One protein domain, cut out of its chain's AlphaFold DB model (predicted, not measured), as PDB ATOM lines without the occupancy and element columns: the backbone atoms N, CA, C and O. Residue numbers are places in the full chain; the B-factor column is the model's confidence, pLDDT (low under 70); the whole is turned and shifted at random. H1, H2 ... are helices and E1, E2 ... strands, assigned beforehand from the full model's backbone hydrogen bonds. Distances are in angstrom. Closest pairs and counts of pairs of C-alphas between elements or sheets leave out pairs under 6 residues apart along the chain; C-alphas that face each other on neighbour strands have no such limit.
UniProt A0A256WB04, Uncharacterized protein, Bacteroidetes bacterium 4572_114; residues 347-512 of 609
ATOM      1  N   PHE A 347      -5.594  -8.968  85.947       95.88
ATOM      2  CA  PHE A 347      -4.829  -9.636  86.992       95.88
ATOM      3  C   PHE A 347      -5.749  -9.871  88.188       95.88
ATOM      4  O   PHE A 347      -6.239  -8.916  88.783       95.88
ATOM      5  N   GLU A 348      -6.004 -11.125  88.543       91.19
ATOM      6  CA  GLU A 348      -6.989 -11.456  89.570       91.19
ATOM      7  C   GLU A 348      -6.531 -12.625  90.435       91.19
ATOM      8  O   GLU A 348      -6.174 -13.694  89.939       91.19
ATOM      9  N   ASN A 349      -6.604 -12.450  91.750       86.00
ATOM     10  CA  ASN A 349      -6.509 -13.550  92.696       86.00
ATOM     11  C   ASN A 349      -7.883 -13.801  93.328       86.00
ATOM     12  O   ASN A 349      -8.397 -13.014  94.115       86.00
ATOM     13  N   ASN A 350      -8.457 -14.953  92.989       75.75
ATOM     14  CA  ASN A 350      -9.783 -15.370  93.434       75.75
ATOM     15  C   ASN A 350      -9.791 -16.039  94.821       75.75
ATOM     16  O   ASN A 350     -10.838 -16.530  95.252       75.75
ATOM     17  N   ASN A 351      -8.651 -16.095  95.526       69.31
ATOM     18  CA  ASN A 351      -8.562 -16.687  96.858       69.31
ATOM     19  C   ASN A 351      -8.694 -15.613  97.961       69.31
ATOM     20  O   ASN A 351      -7.721 -14.919  98.262       69.31
ATOM     21  N   PRO A 352      -9.845 -15.528  98.656       55.00
ATOM     22  CA  PRO A 352     -10.105 -14.500  99.666       55.00
ATOM     23  C   PRO A 352      -9.322 -14.703 100.974       55.00
ATOM     24  O   PRO A 352      -9.483 -13.923 101.909       55.00
ATOM     25  N   THR A 353      -8.534 -15.778 101.100       56.94
ATOM     26  CA  THR A 353      -7.844 -16.129 102.357       56.94
ATOM     27  C   THR A 353      -6.345 -15.835 102.359       56.94
ATOM     28  O   THR A 353      -5.739 -15.810 103.429       56.94
ATOM     29  N   THR A 354      -5.749 -15.586 101.188       59.97
ATOM     30  CA  THR A 354      -4.312 -15.330 101.017       59.97
ATOM     31  C   THR A 354      -4.083 -14.271  99.939       59.97
ATOM     32  O   THR A 354      -3.880 -14.588  98.764       59.97
ATOM     33  N   VAL A 355      -4.109 -13.001 100.344       62.53
ATOM     34  CA  VAL A 355      -3.773 -11.856  99.488       62.53
ATOM     35  C   VAL A 355      -2.247 -11.715  99.453       62.53
ATOM     36  O   VAL A 355      -1.677 -10.897 100.156       62.53
ATOM     37  N   TYR A 356      -1.571 -12.604  98.720       74.19
ATOM     38  CA  TYR A 356      -0.109 -12.568  98.505       74.19
ATOM     39  C   TYR A 356       0.258 -12.562  97.012       74.19
ATOM     40  O   TYR A 356       1.417 -12.766  96.648       74.19
ATOM     41  N   GLY A 357      -0.746 -12.427  96.143       83.19
ATOM     42  CA  GLY A 357      -0.572 -12.405  94.695       83.19
ATOM     43  C   GLY A 357      -0.089 -11.037  94.225       83.19
ATOM     44  O   GLY A 357      -0.726 -10.052  94.577       83.19
ATOM     45  N   ASN A 358       0.960 -10.961  93.403       92.00
ATOM     46  CA  ASN A 358       1.342  -9.701  92.748       92.00
ATOM     47  C   ASN A 358       0.779  -9.642  91.323       92.00
ATOM     48  O   ASN A 358       0.819 -10.635  90.593       92.00
ATOM     49  N   GLY A 359       0.275  -8.486  90.901       95.25
ATOM     50  CA  GLY A 359      -0.219  -8.282  89.542       95.25
ATOM     51  C   GLY A 359       0.928  -8.117  88.557       95.25
ATOM     52  O   GLY A 359       1.283  -9.047  87.824       95.25
ATOM     53  N   LEU A 360       1.514  -6.923  88.566       98.12
ATOM     54  CA  LEU A 360       2.506  -6.481  87.599       98.12
ATOM     55  C   LEU A 360       3.722  -5.858  88.287       98.12
ATOM     56  O   LEU A 360       3.585  -4.971  89.126       98.12
ATOM     57  N   VAL A 361       4.916  -6.266  87.865       98.19
ATOM     58  CA  VAL A 361       6.183  -5.665  88.285       98.19
ATOM     59  C   VAL A 361       6.917  -5.099  87.074       98.19
ATOM     60  O   VAL A 361       7.070  -5.778  86.059       98.19
ATOM     61  N   ILE A 362       7.390  -3.862  87.193       98.50
ATOM     62  CA  ILE A 362       8.251  -3.198  86.218       98.50
ATOM     63  C   ILE A 362       9.548  -2.826  86.921       98.50
ATOM     64  O   ILE A 362       9.533  -2.050  87.873       98.50
ATOM     65  N   ASN A 363      10.669  -3.343  86.439       96.81
ATOM     66  CA  ASN A 363      11.989  -3.054  86.969       96.81
ATOM     67  C   ASN A 363      12.877  -2.494  85.860       96.81
ATOM     68  O   ASN A 363      13.055  -3.128  84.823       96.81
ATOM     69  N   ASN A 364      13.460  -1.319  86.088       95.19
ATOM     70  CA  ASN A 364      14.448  -0.718  85.188       95.19
ATOM     71  C   ASN A 364      14.003  -0.561  83.714       95.19
ATOM     72  O   ASN A 364      14.801  -0.785  82.808       95.19
ATOM     73  N   SER A 365      12.768  -0.122  83.445       93.88
ATOM     74  CA  SER A 365      12.259   0.087  82.068       93.88
ATOM     75  C   SER A 365      12.966   1.183  81.254       93.88
ATOM     76  O   SER A 365      12.661   1.408  80.082       93.88
ATOM     77  N   GLY A 366      13.935   1.874  81.858       90.62
ATOM     78  CA  GLY A 366      14.792   2.834  81.181       90.62
ATOM     79  C   GLY A 366      14.172   4.225  81.072       90.62
ATOM     80  O   GLY A 366      13.341   4.637  81.882       90.62
ATOM     81  N   THR A 367      14.650   5.000  80.099       91.44
ATOM     82  CA  THR A 367      14.340   6.434  79.973       91.44
ATOM     83  C   THR A 367      13.230   6.756  78.980       91.44
ATOM     84  O   THR A 367      12.760   7.900  78.929       91.44
ATOM     85  N   ASP A 368      12.865   5.777  78.158       89.94
ATOM     86  CA  ASP A 368      11.882   5.949  77.097       89.94
ATOM     87  C   ASP A 368      10.470   6.061  77.671       89.94
ATOM     88  O   ASP A 368      10.193   5.705  78.819       89.94
ATOM     89  N   ALA A 369       9.565   6.601  76.858       90.31
ATOM     90  CA  ALA A 369       8.159   6.646  77.208       90.31
ATOM     91  C   ALA A 369       7.585   5.225  77.185       90.31
ATOM     92  O   ALA A 369       7.568   4.576  76.143       90.31
ATOM     93  N   ASN A 370       7.096   4.781  78.338       92.31
ATOM     94  CA  ASN A 370       6.465   3.483  78.526       92.31
ATOM     95  C   ASN A 370       5.108   3.680  79.201       92.31
ATOM     96  O   ASN A 370       4.925   4.636  79.960       92.31
ATOM     97  N   GLN A 371       4.157   2.781  78.957       94.25
ATOM     98  CA  GLN A 371       2.821   2.915  79.527       94.25
ATOM     99  C   GLN A 371       2.253   1.575  79.990       94.25
ATOM    100  O   GLN A 371       2.304   0.585  79.266       94.25
ATOM    101  N   ILE A 372       1.672   1.578  81.190       98.31
ATOM    102  CA  ILE A 372       0.768   0.527  81.672       98.31
ATOM    103  C   ILE A 372      -0.639   1.100  81.643       98.31
ATOM    104  O   ILE A 372      -0.908   2.097  82.324       98.31
ATOM    105  N   TYR A 373      -1.508   0.511  80.823       97.81
ATOM    106  CA  TYR A 373      -2.740   1.170  80.406       97.81
ATOM    107  C   TYR A 373      -3.977   0.276  80.462       97.81
ATOM    108  O   TYR A 373      -3.955  -0.829  79.943       97.81
ATOM    109  N   ARG A 374      -5.090   0.755  81.034       96.75
ATOM    110  CA  ARG A 374      -6.391   0.045  81.006       96.75
ATOM    111  C   ARG A 374      -6.364  -1.394  81.534       96.75
ATOM    112  O   ARG A 374      -7.201  -2.199  81.146       96.75
ATOM    113  N   ASN A 375      -5.438  -1.733  82.426       98.19
ATOM    114  CA  ASN A 375      -5.431  -3.045  83.068       98.19
ATOM    115  C   ASN A 375      -6.321  -3.031  84.314       98.19
ATOM    116  O   ASN A 375      -6.481  -1.998  84.963       98.19
ATOM    117  N   THR A 376      -6.875  -4.185  84.662       97.31
ATOM    118  CA  THR A 376      -7.684  -4.376  85.865       97.31
ATOM    119  C   THR A 376      -6.951  -5.283  86.847       97.31
ATOM    120  O   THR A 376      -6.459  -6.341  86.456       97.31
ATOM    121  N   PHE A 377      -6.905  -4.892  88.118       96.31
ATOM    122  CA  PHE A 377      -6.211  -5.587  89.203       96.31
ATOM    123  C   PHE A 377      -7.202  -5.909  90.323       96.31
ATOM    124  O   PHE A 377      -7.890  -5.011  90.803       96.31
ATOM    125  N   LYS A 378      -7.310  -7.186  90.713       92.75
ATOM    126  CA  LYS A 378      -8.341  -7.670  91.642       92.75
ATOM    127  C   LYS A 378      -7.823  -8.624  92.706       92.75
ATOM    128  O   LYS A 378      -7.299  -9.687  92.373       92.75
ATOM    129  N   GLY A 379      -8.049  -8.311  93.981       88.50
ATOM    130  CA  GLY A 379      -7.754  -9.252  95.073       88.50
ATOM    131  C   GLY A 379      -6.260  -9.511  95.304       88.50
ATOM    132  O   GLY A 379      -5.891 -10.602  95.743       88.50
ATOM    133  N   LEU A 380      -5.387  -8.566  94.949       90.94
ATOM    134  CA  LEU A 380      -3.927  -8.733  94.946       90.94
ATOM    135  C   LEU A 380      -3.269  -8.065  96.158       90.94
ATOM    136  O   LEU A 380      -3.824  -7.152  96.751       90.94
ATOM    137  N   ASP A 381      -2.068  -8.510  96.525       90.50
ATOM    138  CA  ASP A 381      -1.267  -7.829  97.556       90.50
ATOM    139  C   ASP A 381      -0.694  -6.523  97.001       90.50
ATOM    140  O   ASP A 381      -0.766  -5.470  97.622       90.50
ATOM    141  N   TYR A 382      -0.210  -6.594  95.761       92.69
ATOM    142  CA  TYR A 382       0.247  -5.443  95.003       92.69
ATOM    143  C   TYR A 382      -0.350  -5.502  93.600       92.69
ATOM    144  O   TYR A 382      -0.148  -6.486  92.878       92.69
ATOM    145  N   GLY A 383      -1.064  -4.452  93.201       95.56
ATOM    146  CA  GLY A 383      -1.532  -4.271  91.832       95.56
ATOM    147  C   GLY A 383      -0.347  -4.040  90.895       95.56
ATOM    148  O   GLY A 383      -0.014  -4.905  90.077       95.56
ATOM    149  N   ILE A 384       0.327  -2.897  91.057       98.50
ATOM    150  CA  ILE A 384       1.510  -2.512  90.281       98.50
ATOM    151  C   ILE A 384       2.680  -2.172  91.202       98.50
ATOM    152  O   ILE A 384       2.572  -1.336  92.097       98.50
ATOM    153  N   ILE A 385       3.842  -2.750  90.899       97.94
ATOM    154  CA  ILE A 385       5.120  -2.396  91.512       97.94
ATOM    155  C   ILE A 385       6.051  -1.837  90.430       97.94
ATOM    156  O   ILE A 385       6.432  -2.549  89.504       97.94
ATOM    157  N   ALA A 386       6.459  -0.577  90.559       97.75
ATOM    158  CA  ALA A 386       7.498   0.038  89.736       97.75
ATOM    159  C   ALA A 386       8.789   0.180  90.551       97.75
ATOM    160  O   ALA A 386       8.828   0.865  91.570       97.75
ATOM    161  N   GLN A 387       9.863  -0.464  90.112       95.75
ATOM    162  CA  GLN A 387      11.118  -0.555  90.854       95.75
ATOM    163  C   GLN A 387      12.245   0.124  90.088       95.75
ATOM    164  O   GLN A 387      12.418  -0.083  88.882       95.75
ATOM    165  N   ASN A 388      13.047   0.905  90.805       95.88
ATOM    166  CA  ASN A 388      14.304   1.460  90.312       95.88
ATOM    167  C   ASN A 388      14.114   2.427  89.128       95.88
ATOM    168  O   ASN A 388      13.371   3.403  89.255       95.88
ATOM    169  N   LYS A 389      14.839   2.246  88.016       95.44
ATOM    170  CA  LYS A 389      14.982   3.270  86.970       95.44
ATOM    171  C   LYS A 389      13.939   3.155  85.861       95.44
ATOM    172  O   LYS A 389      14.157   2.457  84.874       95.44
ATOM    173  N   ASN A 390      12.835   3.884  85.985       96.56
ATOM    174  CA  ASN A 390      11.752   3.876  84.993       96.56
ATOM    175  C   ASN A 390      11.470   5.272  84.426       96.56
ATOM    176  O   ASN A 390      10.347   5.566  84.013       96.56
ATOM    177  N   ARG A 391      12.456   6.174  84.456       95.44
ATOM    178  CA  ARG A 391      12.321   7.522  83.903       95.44
ATOM    179  C   ARG A 391      13.644   8.124  83.464       95.44
ATOM    180  O   ARG A 391      14.714   7.799  83.974       95.44
ATOM    181  N   HIS A 392      13.554   9.082  82.551       94.56
ATOM    182  CA  HIS A 392      14.676   9.928  82.174       94.56
ATOM    183  C   HIS A 392      15.079  10.863  83.322       94.56
ATOM    184  O   HIS A 392      14.243  11.303  84.109       94.56
ATOM    185  N   SER A 393      16.356  11.251  83.372       92.94
ATOM    186  CA  SER A 393      16.915  12.149  84.399       92.94
ATOM    187  C   SER A 393      16.238  13.527  84.496       92.94
ATOM    188  O   SER A 393      16.306  14.186  85.529       92.94
ATOM    189  N   SER A 394      15.563  13.981  83.435       91.69
ATOM    190  CA  SER A 394      14.749  15.207  83.464       91.69
ATOM    191  C   SER A 394      13.389  15.024  84.146       91.69
ATOM    192  O   SER A 394      12.701  16.013  84.386       91.69
ATOM    193  N   GLY A 395      12.962  13.781  84.383       88.81
ATOM    194  CA  GLY A 395      11.624  13.408  84.841       88.81
ATOM    195  C   GLY A 395      10.520  13.544  83.783       88.81
ATOM    196  O   GLY A 395       9.400  13.118  84.037       88.81
ATOM    197  N   LEU A 396      10.800  14.119  82.606       87.56
ATOM    198  CA  LEU A 396       9.774  14.447  81.600       87.56
ATOM    199  C   LEU A 396       9.308  13.251  80.759       87.56
ATOM    200  O   LEU A 396       8.231  13.306  80.176       87.56
ATOM    201  N   THR A 397      10.125  12.207  80.661       91.44
ATOM    202  CA  THR A 397       9.810  10.964  79.947       91.44
ATOM    203  C   THR A 397      10.097   9.778  80.855       91.44
ATOM    204  O   THR A 397      10.909   9.880  81.778       91.44
ATOM    205  N   GLY A 398       9.417   8.664  80.612       93.94
ATOM    206  CA  GLY A 398       9.498   7.472  81.442       93.94
ATOM    207  C   GLY A 398       8.185   6.707  81.451       93.94
ATOM    208  O   GLY A 398       7.303   6.937  80.622       93.94
ATOM    209  N   LEU A 399       8.055   5.843  82.447       97.62
ATOM    210  CA  LEU A 399       6.864   5.067  82.728       97.62
ATOM    211  C   LEU A 399       5.705   5.952  83.199       97.62
ATOM    212  O   LEU A 399       5.822   6.693  84.179       97.62
ATOM    213  N   CYS A 400       4.565   5.807  82.535       97.50
ATOM    214  CA  CYS A 400       3.277   6.330  82.963       97.50
ATOM    215  C   CYS A 400       2.328   5.176  83.305       97.50
ATOM    216  O   CYS A 400       2.138   4.253  82.513       97.50
ATOM    217  N   ILE A 401       1.697   5.250  84.471       98.44
ATOM    218  CA  ILE A 401       0.671   4.309  84.918       98.44
ATOM    219  C   ILE A 401      -0.666   5.026  84.772       98.44
ATOM    220  O   ILE A 401      -0.962   5.950  85.532       98.44
ATOM    221  N   LYS A 402      -1.452   4.651  83.761       97.06
ATOM    222  CA  LYS A 402      -2.677   5.373  83.395       97.06
ATOM    223  C   LYS A 402      -3.867   4.440  83.220       97.06
ATOM    224  O   LYS A 402      -3.730   3.360  82.660       97.06
ATOM    225  N   CYS A 403      -5.054   4.915  83.573       97.50
ATOM    226  CA  CYS A 403      -6.324   4.276  83.250       97.50
ATOM    227  C   CYS A 403      -6.519   2.850  83.774       97.50
ATOM    228  O   CYS A 403      -7.348   2.123  83.238       97.50
ATOM    229  N   ASN A 404      -5.766   2.433  84.790       98.50
ATOM    230  CA  ASN A 404      -5.916   1.111  85.395       98.50
ATOM    231  C   ASN A 404      -7.038   1.116  86.444       98.50
ATOM    232  O   ASN A 404      -7.326   2.160  87.023       98.50
ATOM    233  N   ASP A 405      -7.669  -0.031  86.680       97.12
ATOM    234  CA  ASP A 405      -8.777  -0.201  87.630       97.12
ATOM    235  C   ASP A 405      -8.376  -1.191  88.729       97.12
ATOM    236  O   ASP A 405      -8.162  -2.371  88.447       97.12
ATOM    237  N   PHE A 406      -8.254  -0.706  89.962       96.25
ATOM    238  CA  PHE A 406      -7.843  -1.481  91.128       96.25
ATOM    239  C   PHE A 406      -9.031  -1.766  92.040       96.25
ATOM    240  O   PHE A 406      -9.718  -0.853  92.490       96.25
ATOM    241  N   ASP A 407      -9.287  -3.036  92.327       91.44
ATOM    242  CA  ASP A 407     -10.421  -3.470  93.140       91.44
ATOM    243  C   ASP A 407      -9.952  -4.499  94.172       91.44
ATOM    244  O   ASP A 407      -9.534  -5.610  93.844       91.44
ATOM    245  N   ASN A 408      -9.999  -4.116  95.446       90.12
ATOM    246  CA  ASN A 408      -9.582  -4.940  96.575       90.12
ATOM    247  C   ASN A 408      -8.113  -5.399  96.458       90.12
ATOM    248  O   ASN A 408      -7.815  -6.587  96.618       90.12
ATOM    249  N   CYS A 409      -7.206  -4.477  96.124       90.00
ATOM    250  CA  CYS A 409      -5.766  -4.694  96.257       90.00
ATOM    251  C   CYS A 409      -5.290  -4.124  97.604       90.00
ATOM    252  O   CYS A 409      -5.801  -3.093  98.014       90.00
ATOM    253  N   ASN A 410      -4.337  -4.771  98.291       90.94
ATOM    254  CA  ASN A 410      -3.772  -4.200  99.530       90.94
ATOM    255  C   ASN A 410      -2.899  -2.970  99.241       90.94
ATOM    256  O   ASN A 410      -2.706  -2.137 100.112       90.94
ATOM    257  N   ASN A 411      -2.291  -2.919  98.056       93.12
ATOM    258  CA  ASN A 411      -1.555  -1.771  97.550       93.12
ATOM    259  C   ASN A 411      -1.835  -1.658  96.051       93.12
ATOM    260  O   ASN A 411      -1.615  -2.618  95.299       93.12
ATOM    261  N   ASP A 412      -2.266  -0.492  95.596       97.19
ATOM    262  CA  ASP A 412      -2.588  -0.253  94.196       97.19
ATOM    263  C   ASP A 412      -1.315   0.008  93.389       97.19
ATOM    264  O   ASP A 412      -0.972  -0.755  92.476       97.19
ATOM    265  N   ILE A 413      -0.581   1.067  93.747       98.38
ATOM    266  CA  ILE A 413       0.650   1.479  93.070       98.38
ATOM    267  C   ILE A 413       1.765   1.685  94.090       98.38
ATOM    268  O   ILE A 413       1.724   2.593  94.918       98.38
ATOM    269  N   VAL A 414       2.839   0.907  93.946       97.56
ATOM    270  CA  VAL A 414       4.046   1.055  94.763       97.56
ATOM    271  C   VAL A 414       5.245   1.359  93.877       97.56
ATOM    272  O   VAL A 414       5.549   0.634  92.930       97.56
ATOM    273  N   ILE A 415       5.952   2.437  94.196       97.44
ATOM    274  CA  ILE A 415       7.170   2.885  93.530       97.44
ATOM    275  C   ILE A 415       8.314   2.761  94.534       97.44
ATOM    276  O   ILE A 415       8.371   3.498  95.515       97.44
ATOM    277  N   THR A 416       9.228   1.829  94.279       94.62
ATOM    278  CA  THR A 416      10.318   1.476  95.205       94.62
ATOM    279  C   THR A 416      11.687   1.683  94.572       94.62
ATOM    280  O   THR A 416      11.838   1.735  93.345       94.62
ATOM    281  N   THR A 417      12.715   1.775  95.410       89.75
ATOM    282  CA  THR A 417      14.103   1.809  94.952       89.75
ATOM    283  C   THR A 417      15.042   1.085  95.910       89.75
ATOM    284  O   THR A 417      14.882   1.137  97.124       89.75
ATOM    285  N   ASP A 418      16.049   0.412  95.352       83.19
ATOM    286  CA  ASP A 418      17.158  -0.191  96.096       83.19
ATOM    287  C   ASP A 418      18.387   0.738  96.238       83.19
ATOM    288  O   ASP A 418      19.351   0.399  96.934       83.19
ATOM    289  N   MET A 419      18.364   1.918  95.603       65.50
ATOM    290  CA  MET A 419      19.445   2.907  95.605       65.50
ATOM    291  C   MET A 419      19.062   4.129  96.446       65.50
ATOM    292  O   MET A 419      17.904   4.518  96.501       65.50
ATOM    293  N   GLY A 420      20.049   4.777  97.074       61.19
ATOM    294  CA  GLY A 420      19.812   6.022  97.814       61.19
ATOM    295  C   GLY A 420      19.320   7.172  96.920       61.19
ATOM    296  O   GLY A 420      19.675   7.247  95.743       61.19
ATOM    297  N   ASP A 421      18.566   8.088  97.529       63.28
ATOM    298  CA  ASP A 421      17.689   9.131  96.957       63.28
ATOM    299  C   ASP A 421      18.299  10.126  95.933       63.28
ATOM    300  O   ASP A 421      17.623  11.059  95.500       63.28
ATOM    301  N   GLU A 422      19.570  10.001  95.529       74.06
ATOM    302  CA  GLU A 422      20.268  11.014  94.713       74.06
ATOM    303  C   GLU A 422      20.193  10.791  93.192       74.06
ATOM    304  O   GLU A 422      20.574  11.679  92.424       74.06
ATOM    305  N   ASN A 423      19.727   9.631  92.718       88.94
ATOM    306  CA  ASN A 423      19.665   9.373  91.278       88.94
ATOM    307  C   ASN A 423      18.345   9.901  90.672       88.94
ATOM    308  O   ASN A 423      17.274   9.372  90.983       88.94
ATOM    309  N   PRO A 424      18.387  10.890  89.753       90.81
ATOM    310  CA  PRO A 424      17.185  11.488  89.173       90.81
ATOM    311  C   PRO A 424      16.397  10.544  88.252       90.81
ATOM    312  O   PRO A 424      15.269  10.870  87.892       90.81
ATOM    313  N   GLU A 425      16.955   9.394  87.873       93.12
ATOM    314  CA  GLU A 425      16.304   8.370  87.041       93.12
ATOM    315  C   GLU A 425      15.449   7.382  87.853       93.12
ATOM    316  O   GLU A 425      14.762   6.557  87.261       93.12
ATOM    317  N   LEU A 426      15.482   7.437  89.192       94.44
ATOM    318  CA  LEU A 426      14.690   6.544  90.047       94.44
ATOM    319  C   LEU A 426      13.209   6.935  90.057       94.44
ATOM    320  O   LEU A 426      12.876   8.120  90.144       94.44
ATOM    321  N   GLY A 427      12.331   5.937  90.050       95.31
ATOM    322  CA  GLY A 427      10.881   6.101  90.031       95.31
ATOM    323  C   GLY A 427      10.313   6.159  88.615       95.31
ATOM    324  O   GLY A 427      10.941   5.703  87.660       95.31
ATOM    325  N   ILE A 428       9.115   6.724  88.487       97.69
ATOM    326  CA  ILE A 428       8.347   6.819  87.235       97.69
ATOM    327  C   ILE A 428       8.296   8.262  86.714       97.69
ATOM    328  O   ILE A 428       8.777   9.184  87.384       97.69
ATOM    329  N   ALA A 429       7.733   8.483  85.521       97.00
ATOM    330  CA  ALA A 429       7.652   9.817  84.924       97.00
ATOM    331  C   ALA A 429       7.067  10.842  85.914       97.00
ATOM    332  O   ALA A 429       6.087  10.576  86.612       97.00
ATOM    333  N   ALA A 430       7.663  12.035  85.978       96.38
ATOM    334  CA  ALA A 430       7.307  13.050  86.969       96.38
ATOM    335  C   ALA A 430       5.882  13.596  86.788       96.38
ATOM    336  O   ALA A 430       5.347  14.208  87.704       96.38
ATOM    337  N   SER A 431       5.273  13.383  85.622       96.94
ATOM    338  CA  SER A 431       3.911  13.800  85.297       96.94
ATOM    339  C   SER A 431       3.079  12.563  84.966       96.94
ATOM    340  O   SER A 431       3.219  11.992  83.886       96.94
ATOM    341  N   GLN A 432       2.220  12.140  85.891       97.50
ATOM    342  CA  GLN A 432       1.215  11.105  85.655       97.50
ATOM    343  C   GLN A 432      -0.059  11.801  85.169       97.50
ATOM    344  O   GLN A 432      -0.840  12.332  85.958       97.50
ATOM    345  N   GLY A 433      -0.211  11.872  83.845       94.62
ATOM    346  CA  GLY A 433      -1.172  12.758  83.184       94.62
ATOM    347  C   GLY A 433      -0.621  14.175  82.984       94.62
ATOM    348  O   GLY A 433       0.589  14.389  83.079       94.62
ATOM    349  N   ALA A 434      -1.487  15.144  82.685       94.62
ATOM    350  CA  ALA A 434      -1.104  16.539  82.472       94.62
ATOM    351  C   ALA A 434      -2.197  17.530  82.897       94.62
ATOM    352  O   ALA A 434      -3.385  17.226  82.865       94.62
ATOM    353  N   SER A 435      -1.800  18.769  83.209       95.25
ATOM    354  CA  SER A 435      -2.734  19.889  83.390       95.25
ATOM    355  C   SER A 435      -3.283  20.347  82.033       95.25
ATOM    356  O   SER A 435      -2.724  21.223  81.371       95.25
ATOM    357  N   SER A 436      -4.359  19.702  81.590       95.00
ATOM    358  CA  SER A 436      -4.990  19.908  80.286       95.00
ATOM    359  C   SER A 436      -6.508  19.799  80.398       95.00
ATOM    360  O   SER A 436      -7.030  19.104  81.263       95.00
ATOM    361  N   SER A 437      -7.232  20.473  79.502       94.69
ATOM    362  CA  SER A 437      -8.690  20.352  79.423       94.69
ATOM    363  C   SER A 437      -9.156  19.079  78.707       94.69
ATOM    364  O   SER A 437     -10.357  18.832  78.671       94.69
ATOM    365  N   ASN A 438      -8.254  18.313  78.084       96.12
ATOM    366  CA  ASN A 438      -8.593  17.065  77.401       96.12
ATOM    367  C   ASN A 438      -8.739  15.916  78.421       96.12
ATOM    368  O   ASN A 438      -7.778  15.655  79.148       96.12
ATOM    369  N   PRO A 439      -9.883  15.205  78.474       94.81
ATOM    370  CA  PRO A 439     -10.060  14.057  79.364       94.81
ATOM    371  C   PRO A 439      -8.975  12.971  79.237       94.81
ATOM    372  O   PRO A 439      -8.589  12.406  80.258       94.81
ATOM    373  N   GLU A 440      -8.458  12.716  78.027       94.75
ATOM    374  CA  GLU A 440      -7.433  11.682  77.754       94.75
ATOM    375  C   GLU A 440      -6.062  11.990  78.381       94.75
ATOM    376  O   GLU A 440      -5.231  11.103  78.618       94.75
ATOM    377  N   ASP A 441      -5.814  13.266  78.681       94.50
ATOM    378  CA  ASP A 441      -4.555  13.717  79.263       94.50
ATOM    379  C   ASP A 441      -4.497  13.453  80.776       94.50
ATOM    380  O   ASP A 441      -3.423  13.544  81.367       94.50
ATOM    381  N   MET A 442      -5.616  13.098  81.417       95.75
ATOM    382  CA  MET A 442      -5.655  12.735  82.837       95.75
ATOM    383  C   MET A 442      -4.977  11.385  83.086       95.75
ATOM    384  O   MET A 442      -4.887  10.557  82.182       95.75
ATOM    385  N   ALA A 443      -4.517  11.132  84.316       96.56
ATOM    386  CA  ALA A 443      -3.974   9.825  84.686       96.56
ATOM    387  C   ALA A 443      -5.039   8.723  84.592       96.56
ATOM    388  O   ALA A 443      -4.781   7.673  84.011       96.56
ATOM    389  N   GLY A 444      -6.237   8.979  85.125       96.56
ATOM    390  CA  GLY A 444      -7.423   8.141  84.926       96.56
ATOM    391  C   GLY A 444      -7.424   6.790  85.648       96.56
ATOM    392  O   GLY A 444      -8.298   5.981  85.351       96.56
ATOM    393  N   ASN A 445      -6.478   6.518  86.559       98.06
ATOM    394  CA  ASN A 445      -6.535   5.287  87.361       98.06
ATOM    395  C   ASN A 445      -7.719   5.352  88.339       98.06
ATOM    396  O   ASN A 445      -7.999   6.412  88.894       98.06
ATOM    397  N   LEU A 446      -8.395   4.224  88.540       97.25
ATOM    398  CA  LEU A 446      -9.457   4.043  89.523       97.25
ATOM    399  C   LEU A 446      -8.894   3.236  90.696       97.25
ATOM    400  O   LEU A 446      -8.709   2.030  90.569       97.25
ATOM    401  N   PHE A 447      -8.622   3.906  91.809       96.88
ATOM    402  CA  PHE A 447      -8.059   3.325  93.024       96.88
ATOM    403  C   PHE A 447      -9.096   2.531  93.827       96.88
ATOM    404  O   PHE A 447     -10.315   2.769  93.736       96.88
ATOM    405  N   PHE A 448      -8.612   1.576  94.607       92.88
ATOM    406  CA  PHE A 448      -9.376   0.884  95.626       92.88
ATOM    407  C   PHE A 448      -9.327   1.677  96.934       92.88
ATOM    408  O   PHE A 448      -8.407   1.544  97.720       92.88
ATOM    409  N   ILE A 449     -10.363   2.477  97.186       89.31
ATOM    410  CA  ILE A 449     -10.438   3.290  98.405       89.31
ATOM    411  C   ILE A 449     -11.129   2.505  99.525       89.31
ATOM    412  O   ILE A 449     -12.331   2.214  99.428       89.31
ATOM    413  N   GLU A 450     -10.411   2.211 100.610       78.12
ATOM    414  CA  GLU A 450     -11.013   1.645 101.819       78.12
ATOM    415  C   GLU A 450     -11.961   2.642 102.521       78.12
ATOM    416  O   GLU A 450     -11.866   3.863 102.395       78.12
ATOM    417  N   GLU A 451     -12.920   2.141 103.316       71.00
ATOM    418  CA  GLU A 451     -13.933   2.991 103.971       71.00
ATOM    419  C   GLU A 451     -13.340   4.042 104.935       71.00
ATOM    420  O   GLU A 451     -14.048   4.969 105.358       71.00
ATOM    421  N   ARG A 452     -12.074   3.886 105.349       71.56
ATOM    422  CA  ARG A 452     -11.384   4.794 106.267       71.56
ATOM    423  C   ARG A 452      -9.910   4.954 105.890       71.56
ATOM    424  O   ARG A 452      -9.139   4.080 106.264       71.56
ATOM    425  N   PRO A 453      -9.536   6.113 105.333       71.62
ATOM    426  CA  PRO A 453      -8.141   6.484 105.165       71.62
ATOM    427  C   PRO A 453      -7.395   6.410 106.493       71.62
ATOM    428  O   PRO A 453      -7.834   7.024 107.482       71.62
ATOM    429  N   ASP A 454      -6.311   5.646 106.544       77.25
ATOM    430  CA  ASP A 454      -5.523   5.434 107.757       77.25
ATOM    431  C   ASP A 454      -4.042   5.838 107.618       77.25
ATOM    432  O   ASP A 454      -3.322   5.857 108.626       77.25
ATOM    433  N   GLY A 455      -3.642   6.320 106.434       75.00
ATOM    434  CA  GLY A 455      -2.308   6.839 106.148       75.00
ATOM    435  C   GLY A 455      -1.244   5.759 105.952       75.00
ATOM    436  O   GLY A 455      -0.072   6.019 106.246       75.00
ATOM    437  N   ASP A 456      -1.632   4.563 105.518       83.06
ATOM    438  CA  ASP A 456      -0.734   3.462 105.157       83.06
ATOM    439  C   ASP A 456      -0.118   3.582 103.748       83.06
ATOM    440  O   ASP A 456       0.885   2.924 103.464       83.06
ATOM    441  N   PHE A 457      -0.630   4.516 102.939       90.69
ATOM    442  CA  PHE A 457      -0.174   4.840 101.584       90.69
ATOM    443  C   PHE A 457      -0.469   3.751 100.539       90.69
ATOM    444  O   PHE A 457       0.306   3.598  99.591       90.69
ATOM    445  N   ASP A 458      -1.563   3.008 100.703       90.06
ATOM    446  CA  ASP A 458      -1.994   1.922  99.816       90.06
ATOM    447  C   ASP A 458      -2.329   2.359  98.371       90.06
ATOM    448  O   ASP A 458      -2.011   1.622  97.432       90.06
ATOM    449  N   ASP A 459      -2.867   3.565  98.149       95.38
ATOM    450  CA  ASP A 459      -3.177   4.062  96.798       95.38
ATOM    451  C   ASP A 459      -1.905   4.352  95.982       95.38
ATOM    452  O   ASP A 459      -1.736   3.886  94.847       95.38
ATOM    453  N   ILE A 460      -1.009   5.187  96.536       97.44
ATOM    454  CA  ILE A 460       0.287   5.533  95.926       97.44
ATOM    455  C   ILE A 460       1.385   5.665  96.991       97.44
ATOM    456  O   ILE A 460       1.641   6.744  97.553       97.44
ATOM    457  N   ASN A 461       2.160   4.597  97.147       96.62
ATOM    458  CA  ASN A 461       3.396   4.619  97.916       96.62
ATOM    459  C   ASN A 461       4.593   4.913  96.999       96.62
ATOM    460  O   ASN A 461       4.931   4.105  96.138       96.62
ATOM    461  N   ASN A 462       5.242   6.068  97.162       96.12
ATOM    462  CA  ASN A 462       6.391   6.485  96.365       96.12
ATOM    463  C   ASN A 462       7.615   6.755  97.242       96.12
ATOM    464  O   ASN A 462       7.757   7.821  97.841       96.12
ATOM    465  N   GLU A 463       8.544   5.808  97.234       94.62
ATOM    466  CA  GLU A 463       9.844   5.907  97.905       94.62
ATOM    467  C   GLU A 463      10.926   6.525  97.003       94.62
ATOM    468  O   GLU A 463      12.076   6.671  97.412       94.62
ATOM    469  N   ALA A 464      10.587   6.872  95.758       93.94
ATOM    470  CA  ALA A 464      11.519   7.404  94.780       93.94
ATOM    471  C   ALA A 464      11.347   8.923  94.595       93.94
ATOM    472  O   ALA A 464      10.878   9.665  95.460       93.94
ATOM    473  N   ASN A 465      11.786   9.427  93.445       94.25
ATOM    474  CA  ASN A 465      11.687  10.843  93.144       94.25
ATOM    475  C   ASN A 465      10.234  11.325  93.005       94.25
ATOM    476  O   ASN A 465       9.324  10.567  92.671       94.25
ATOM    477  N   HIS A 466      10.053  12.640  93.153       95.19
ATOM    478  CA  HIS A 466       8.736  13.264  93.155       95.19
ATOM    479  C   HIS A 466       7.978  13.074  91.834       95.19
ATOM    480  O   HIS A 466       8.568  13.180  90.748       95.19
ATOM    481  N   ILE A 467       6.663  12.884  91.954       97.56
ATOM    482  CA  ILE A 467       5.702  12.841  90.849       97.56
ATOM    483  C   ILE A 467       4.541  13.810  91.097       97.56
ATOM    484  O   ILE A 467       4.247  14.180  92.232       97.56
ATOM    485  N   THR A 468       3.868  14.212  90.023       98.25
ATOM    486  CA  THR A 468       2.578  14.902  90.056       98.25
ATOM    487  C   THR A 468       1.523  14.032  89.390       98.25
ATOM    488  O   THR A 468       1.711  13.603  88.251       98.25
ATOM    489  N   TYR A 469       0.427  13.775  90.095       98.31
ATOM    490  CA  TYR A 469      -0.706  12.984  89.643       98.31
ATOM    491  C   TYR A 469      -1.875  13.900  89.273       98.31
ATOM    492  O   TYR A 469      -2.402  14.605  90.133       98.31
ATOM    493  N   TYR A 470      -2.272  13.900  87.999       98.12
ATOM    494  CA  TYR A 470      -3.354  14.739  87.482       98.12
ATOM    495  C   TYR A 470      -4.652  13.942  87.334       98.12
ATOM    496  O   TYR A 470      -4.693  12.954  86.594       98.12
ATOM    497  N   TYR A 471      -5.725  14.407  87.976       96.88
ATOM    498  CA  TYR A 471      -7.047  13.774  87.913       96.88
ATOM    499  C   TYR A 471      -8.163  14.787  87.596       96.88
ATOM    500  O   TYR A 471      -8.036  15.978  87.899       96.88
ATOM    501  N   PRO A 472      -9.273  14.349  86.974       96.31
ATOM    502  CA  PRO A 472     -10.356  15.241  86.577       96.31
ATOM    503  C   PRO A 472     -11.252  15.623  87.767       96.31
ATOM    504  O   PRO A 472     -11.731  14.761  88.499       96.31
ATOM    505  N   LEU A 473     -11.572  16.912  87.908       93.25
ATOM    506  CA  LEU A 473     -12.497  17.423  88.934       93.25
ATOM    507  C   LEU A 473     -13.969  17.089  88.619       93.25
ATOM    508  O   LEU A 473     -14.789  16.887  89.513       93.25
ATOM    509  N   ASN A 474     -14.327  17.060  87.336       94.31
ATOM    510  CA  ASN A 474     -15.683  16.838  86.836       94.31
ATOM    511  C   ASN A 474     -15.829  15.438  86.222       94.31
ATOM    512  O   ASN A 474     -15.949  15.292  85.007       94.31
ATOM    513  N   ALA A 475     -15.834  14.421  87.088       92.31
ATOM    514  CA  ALA A 475     -15.969  13.004  86.738       92.31
ATOM    515  C   ALA A 475     -17.154  12.344  87.481       92.31
ATOM    516  O   ALA A 475     -16.963  11.633  88.477       92.31
ATOM    517  N   PRO A 476     -18.409  12.614  87.069       88.25
ATOM    518  CA  PRO A 476     -19.588  12.128  87.781       88.25
ATOM    519  C   PRO A 476     -19.603  10.593  87.856       88.25
ATOM    520  O   PRO A 476     -19.556   9.911  86.839       88.25
ATOM    521  N   GLY A 477     -19.697  10.054  89.076       84.69
ATOM    522  CA  GLY A 477     -19.736   8.609  89.335       84.69
ATOM    523  C   GLY A 477     -18.372   7.932  89.510       84.69
ATOM    524  O   GLY A 477     -18.343   6.804  89.986       84.69
ATOM    525  N   PHE A 478     -17.267   8.619  89.201       85.38
ATOM    526  CA  PHE A 478     -15.907   8.072  89.312       85.38
ATOM    527  C   PHE A 478     -14.999   8.855  90.269       85.38
ATOM    528  O   PHE A 478     -13.977   8.325  90.689       85.38
ATOM    529  N   ILE A 479     -15.364  10.097  90.620       85.19
ATOM    530  CA  ILE A 479     -14.489  11.047  91.334       85.19
ATOM    531  C   ILE A 479     -13.823  10.480  92.594       85.19
ATOM    532  O   ILE A 479     -12.643  10.728  92.808       85.19
ATOM    533  N   GLU A 480     -14.550   9.686  93.383       88.44
ATOM    534  CA  GLU A 480     -14.033   9.116  94.633       88.44
ATOM    535  C   GLU A 480     -12.888   8.130  94.393       88.44
ATOM    536  O   GLU A 480     -11.988   8.053  95.211       88.44
ATOM    537  N   ARG A 481     -12.893   7.413  93.262       94.12
ATOM    538  CA  ARG A 481     -11.842   6.446  92.909       94.12
ATOM    539  C   ARG A 481     -10.750   7.047  92.029       94.12
ATOM    540  O   ARG A 481      -9.706   6.444  91.873       94.12
ATOM    541  N   LEU A 482     -10.969   8.211  91.420       94.81
ATOM    542  CA  LEU A 482      -9.968   8.867  90.560       94.81
ATOM    543  C   LEU A 482      -8.907   9.639  91.342       94.81
ATOM    544  O   LEU A 482      -7.855   9.974  90.800       94.81
ATOM    545  N   ARG A 483      -9.215   9.985  92.591       93.81
ATOM    546  CA  ARG A 483      -8.327  10.721  93.478       93.81
ATOM    547  C   ARG A 483      -7.686   9.726  94.450       93.81
ATOM    548  O   ARG A 483      -8.439   9.154  95.231       93.81
ATOM    549  N   PRO A 484      -6.348   9.584  94.476       93.75
ATOM    550  CA  PRO A 484      -5.697   8.865  95.563       93.75
ATOM    551  C   PRO A 484      -5.922   9.640  96.869       93.75
ATOM    552  O   PRO A 484      -5.775  10.872  96.920       93.75
ATOM    553  N   VAL A 485      -6.331   8.930  97.908       92.62
ATOM    554  CA  VAL A 485      -6.620   9.443  99.244       92.62
ATOM    555  C   VAL A 485      -5.450   9.173 100.187       92.62
ATOM    556  O   VAL A 485      -5.070  10.094 100.914       92.62
ATOM    557  N   ASP A 486      -4.838   7.994 100.099       92.50
ATOM    558  CA  ASP A 486      -3.707   7.556 100.912       92.50
ATOM    559  C   ASP A 486      -2.447   7.436 100.048       92.50
ATOM    560  O   ASP A 486      -2.183   6.473  99.334       92.50
ATOM    561  N   TYR A 487      -1.630   8.485 100.093       95.00
ATOM    562  CA  TYR A 487      -0.404   8.560  99.310       95.00
ATOM    563  C   TYR A 487       0.722   9.234 100.083       95.00
ATOM    564  O   TYR A 487       0.527  10.009 101.020       95.00
ATOM    565  N   THR A 488       1.940   8.967  99.637       94.75
ATOM    566  CA  THR A 488       3.165   9.561 100.187       94.75
ATOM    567  C   THR A 488       3.267  11.070  99.892       94.75
ATOM    568  O   THR A 488       3.894  11.502  98.926       94.75
ATOM    569  N   GLU A 489       2.687  11.911 100.757       92.31
ATOM    570  CA  GLU A 489       2.591  13.379 100.578       92.31
ATOM    571  C   GLU A 489       3.930  14.089 100.287       92.31
ATOM    572  O   GLU A 489       3.963  15.142  99.651       92.31
ATOM    573  N   ASN A 490       5.055  13.533 100.752       92.00
ATOM    574  CA  ASN A 490       6.380  14.121 100.537       92.00
ATOM    575  C   ASN A 490       6.923  13.913  99.118       92.00
ATOM    576  O   ASN A 490       7.868  14.597  98.744       92.00
ATOM    577  N   THR A 491       6.391  12.961  98.355       94.62
ATOM    578  CA  THR A 491       6.918  12.540  97.045       94.62
ATOM    579  C   THR A 491       5.826  12.463  95.974       94.62
ATOM    580  O   THR A 491       6.130  12.272  94.794       94.62
ATOM    581  N   VAL A 492       4.559  12.670  96.337       97.31
ATOM    582  CA  VAL A 492       3.419  12.689  95.418       97.31
ATOM    583  C   VAL A 492       2.647  13.992  95.599       97.31
ATOM    584  O   VAL A 492       2.090  14.265  96.658       97.31
ATOM    585  N   ASN A 493       2.602  14.801  94.540       97.56
ATOM    586  CA  ASN A 493       1.714  15.954  94.442       97.56
ATOM    587  C   ASN A 493       0.449  15.555  93.674       97.56
ATOM    588  O   ASN A 493       0.549  14.958  92.605       97.56
ATOM    589  N   VAL A 494      -0.729  15.899  94.182       97.00
ATOM    590  CA  VAL A 494      -2.014  15.516  93.580       97.00
ATOM    591  C   VAL A 494      -2.731  16.776  93.096       97.00
ATOM    592  O   VAL A 494      -3.007  17.677  93.883       97.00
ATOM    593  N   GLU A 495      -3.012  16.849  91.794       96.88
ATOM    594  CA  GLU A 495      -3.548  18.038  91.122       96.88
ATOM    595  C   GLU A 495      -4.897  17.737  90.465       96.88
ATOM    596  O   GLU A 495      -5.010  16.888  89.576       96.88
ATOM    597  N   GLU A 496      -5.922  18.484  90.869       95.69
ATOM    598  CA  GLU A 496      -7.246  18.425  90.253       95.69
ATOM    599  C   GLU A 496      -7.340  19.342  89.030       95.69
ATOM    600  O   GLU A 496      -6.895  20.492  89.045       95.69
ATOM    601  N   VAL A 497      -7.950  18.848  87.951       96.75
ATOM    602  CA  VAL A 497      -8.062  19.581  86.684       96.75
ATOM    603  C   VAL A 497      -9.498  19.534  86.167       96.75
ATOM    604  O   VAL A 497     -10.102  18.472  86.058       96.75
ATOM    605  N   THR A 498     -10.081  20.681  85.817       96.38
ATOM    606  CA  THR A 498     -11.362  20.699  85.093       96.38
ATOM    607  C   THR A 498     -11.132  20.327  83.629       96.38
ATOM    608  O   THR A 498     -10.411  21.032  82.921       96.38
ATOM    609  N   VAL A 499     -11.796  19.274  83.158       96.50
ATOM    610  CA  VAL A 499     -11.737  18.819  81.760       96.50
ATOM    611  C   VAL A 499     -13.020  19.160  80.997       96.50
ATOM    612  O   VAL A 499     -14.036  19.523  81.589       96.50
ATOM    613  N   TYR A 500     -12.982  19.105  79.667       93.56
ATOM    614  CA  TYR A 500     -14.155  19.300  78.820       93.56
ATOM    615  C   TYR A 500     -14.106  18.367  77.599       93.56
ATOM    616  O   TYR A 500     -13.167  18.483  76.808       93.56
ATOM    617  N   PRO A 501     -15.116  17.500  77.376       94.88
ATOM    618  CA  PRO A 501     -16.347  17.302  78.164       94.88
ATOM    619  C   PRO A 501     -16.091  16.741  79.577       94.88
ATOM    620  O   PRO A 501     -14.948  16.465  79.926       94.88
ATOM    621  N   ASP A 502     -17.148  16.596  80.389       95.88
ATOM    622  CA  ASP A 502     -17.059  15.892  81.679       95.88
ATOM    623  C   ASP A 502     -16.433  14.507  81.479       95.88
ATOM    624  O   ASP A 502     -16.720  13.813  80.497       95.88
ATOM    625  N   TRP A 503     -15.560  14.123  82.404       96.31
ATOM    626  CA  TRP A 503     -14.775  12.905  82.282       96.31
ATOM    627  C   TRP A 503     -15.652  11.664  82.463       96.31
ATOM    628  O   TRP A 503     -16.442  11.573  83.408       96.31
ATOM    629  N   THR A 504     -15.471  10.689  81.578       94.38
ATOM    630  CA  THR A 504     -15.951   9.310  81.713       94.38
ATOM    631  C   THR A 504     -14.797   8.363  81.413       94.38
ATOM    632  O   THR A 504     -13.826   8.745  80.758       94.38
ATOM    633  N   PHE A 505     -14.904   7.107  81.844       91.00
ATOM    634  CA  PHE A 505     -13.852   6.130  81.566       91.00
ATOM    635  C   PHE A 505     -13.640   5.941  80.053       91.00
ATOM    636  O   PHE A 505     -12.517   5.810  79.585       91.00
ATOM    637  N   GLU A 506     -14.699   6.009  79.248       90.25
ATOM    638  CA  GLU A 506     -14.618   5.850  77.795       90.25
ATOM    639  C   GLU A 506     -13.923   7.021  77.094       90.25
ATOM    640  O   GLU A 506     -13.232   6.797  76.103       90.25
ATOM    641  N   ASN A 507     -14.118   8.259  77.567       92.69
ATOM    642  CA  ASN A 507     -13.542   9.443  76.922       92.69
ATOM    643  C   ASN A 507     -12.161   9.819  77.462       92.69
ATOM    644  O   ASN A 507     -11.385  10.435  76.745       92.69
ATOM    645  N   GLY A 508     -11.865   9.480  78.714       94.00
ATOM    646  CA  GLY A 508     -10.592   9.789  79.346       94.00
ATOM    647  C   GLY A 508      -9.586   8.658  79.258       94.00
ATOM    648  O   GLY A 508      -8.389   8.881  79.396       94.00
ATOM    649  N   CYS A 509     -10.075   7.450  79.012       95.19
ATOM    650  CA  CYS A 509      -9.263   6.261  78.875       95.19
ATOM    651  C   CYS A 509      -9.700   5.467  77.640       95.19
ATOM    652  O   CYS A 509     -10.129   4.336  77.800       95.19
ATOM    653  N   PRO A 510      -9.659   5.990  76.404       92.81
ATOM    654  CA  PRO A 510     -10.053   5.216  75.223       92.81
ATOM    655  C   PRO A 510      -9.154   3.985  75.021       92.81
ATOM    656  O   PRO A 510      -7.952   4.053  75.259       92.81
ATOM    657  N   SER A 511      -9.714   2.857  74.578       89.31
ATOM    658  CA  SER A 511      -8.912   1.676  74.212       89.31
ATOM    659  C   SER A 511      -8.091   1.947  72.951       89.31
ATOM    660  O   SER A 511      -8.605   2.541  71.998       89.31
ATOM    661  N   ASN A 512      -6.850   1.462  72.909       86.19
ATOM    662  CA  ASN A 512      -6.052   1.444  71.682       86.19
ATOM    663  C   ASN A 512      -6.427   0.264  70.769       86.19
ATOM    664  O   ASN A 512      -6.026   0.231  69.603       86.19
TER     665      ASN A 512
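What this domain is: This is residues 347 to 512 of the 609 residues of an uncharacterized protein of Bacteroidetes bacterium 4572_114 (UniProt A0A256WB04). With little regular structure, the chain winds in stacked turns, walled by parallel strands E1, E4, E7 and E8, by E2 and E5 then E9 and E10, and by E3 and E6. Mostly strand, the 166 printed residues run E1 to E9, H1, E10, H2, with 53 in named elements. The whole is compact, radius of gyration of the C-alphas 15.0 A, spanning 42 by 41 by 32 A.

How they stand to each other: Parallel neighbours in order are E1, residues 358 to 363, E4, 382 to 387, E7, 413 to 416, and E8, 460 to 462; N 359 and O 382 are 2.8 A apart. E2, 370 to 373, runs on into E3, 376 to 378, and E5, 399 to 402, into E6, 405 to 407; N 372 and O 400 are 3.0 A apart. Parallel neighbours E9, 467 to 472, and E10, 492 to 497, with H1, 479 to 482, between, form a strand-helix-strand unit, its crossover right-handed. H2, 505 to 508, is apart from H1.

Where its parts are: E1 begins at C-alpha 358 (1.342, -9.701, 92.748); E9 spans 16.8 A; H2 ends at C-alpha 508 (-10.592, 9.789, 79.346).

The domain as a whole: The printed part has no cut. Links E4 to E5 and E7 to E8 are long. Residues 351 to 355 and 419 to 421 have pLDDT under 70.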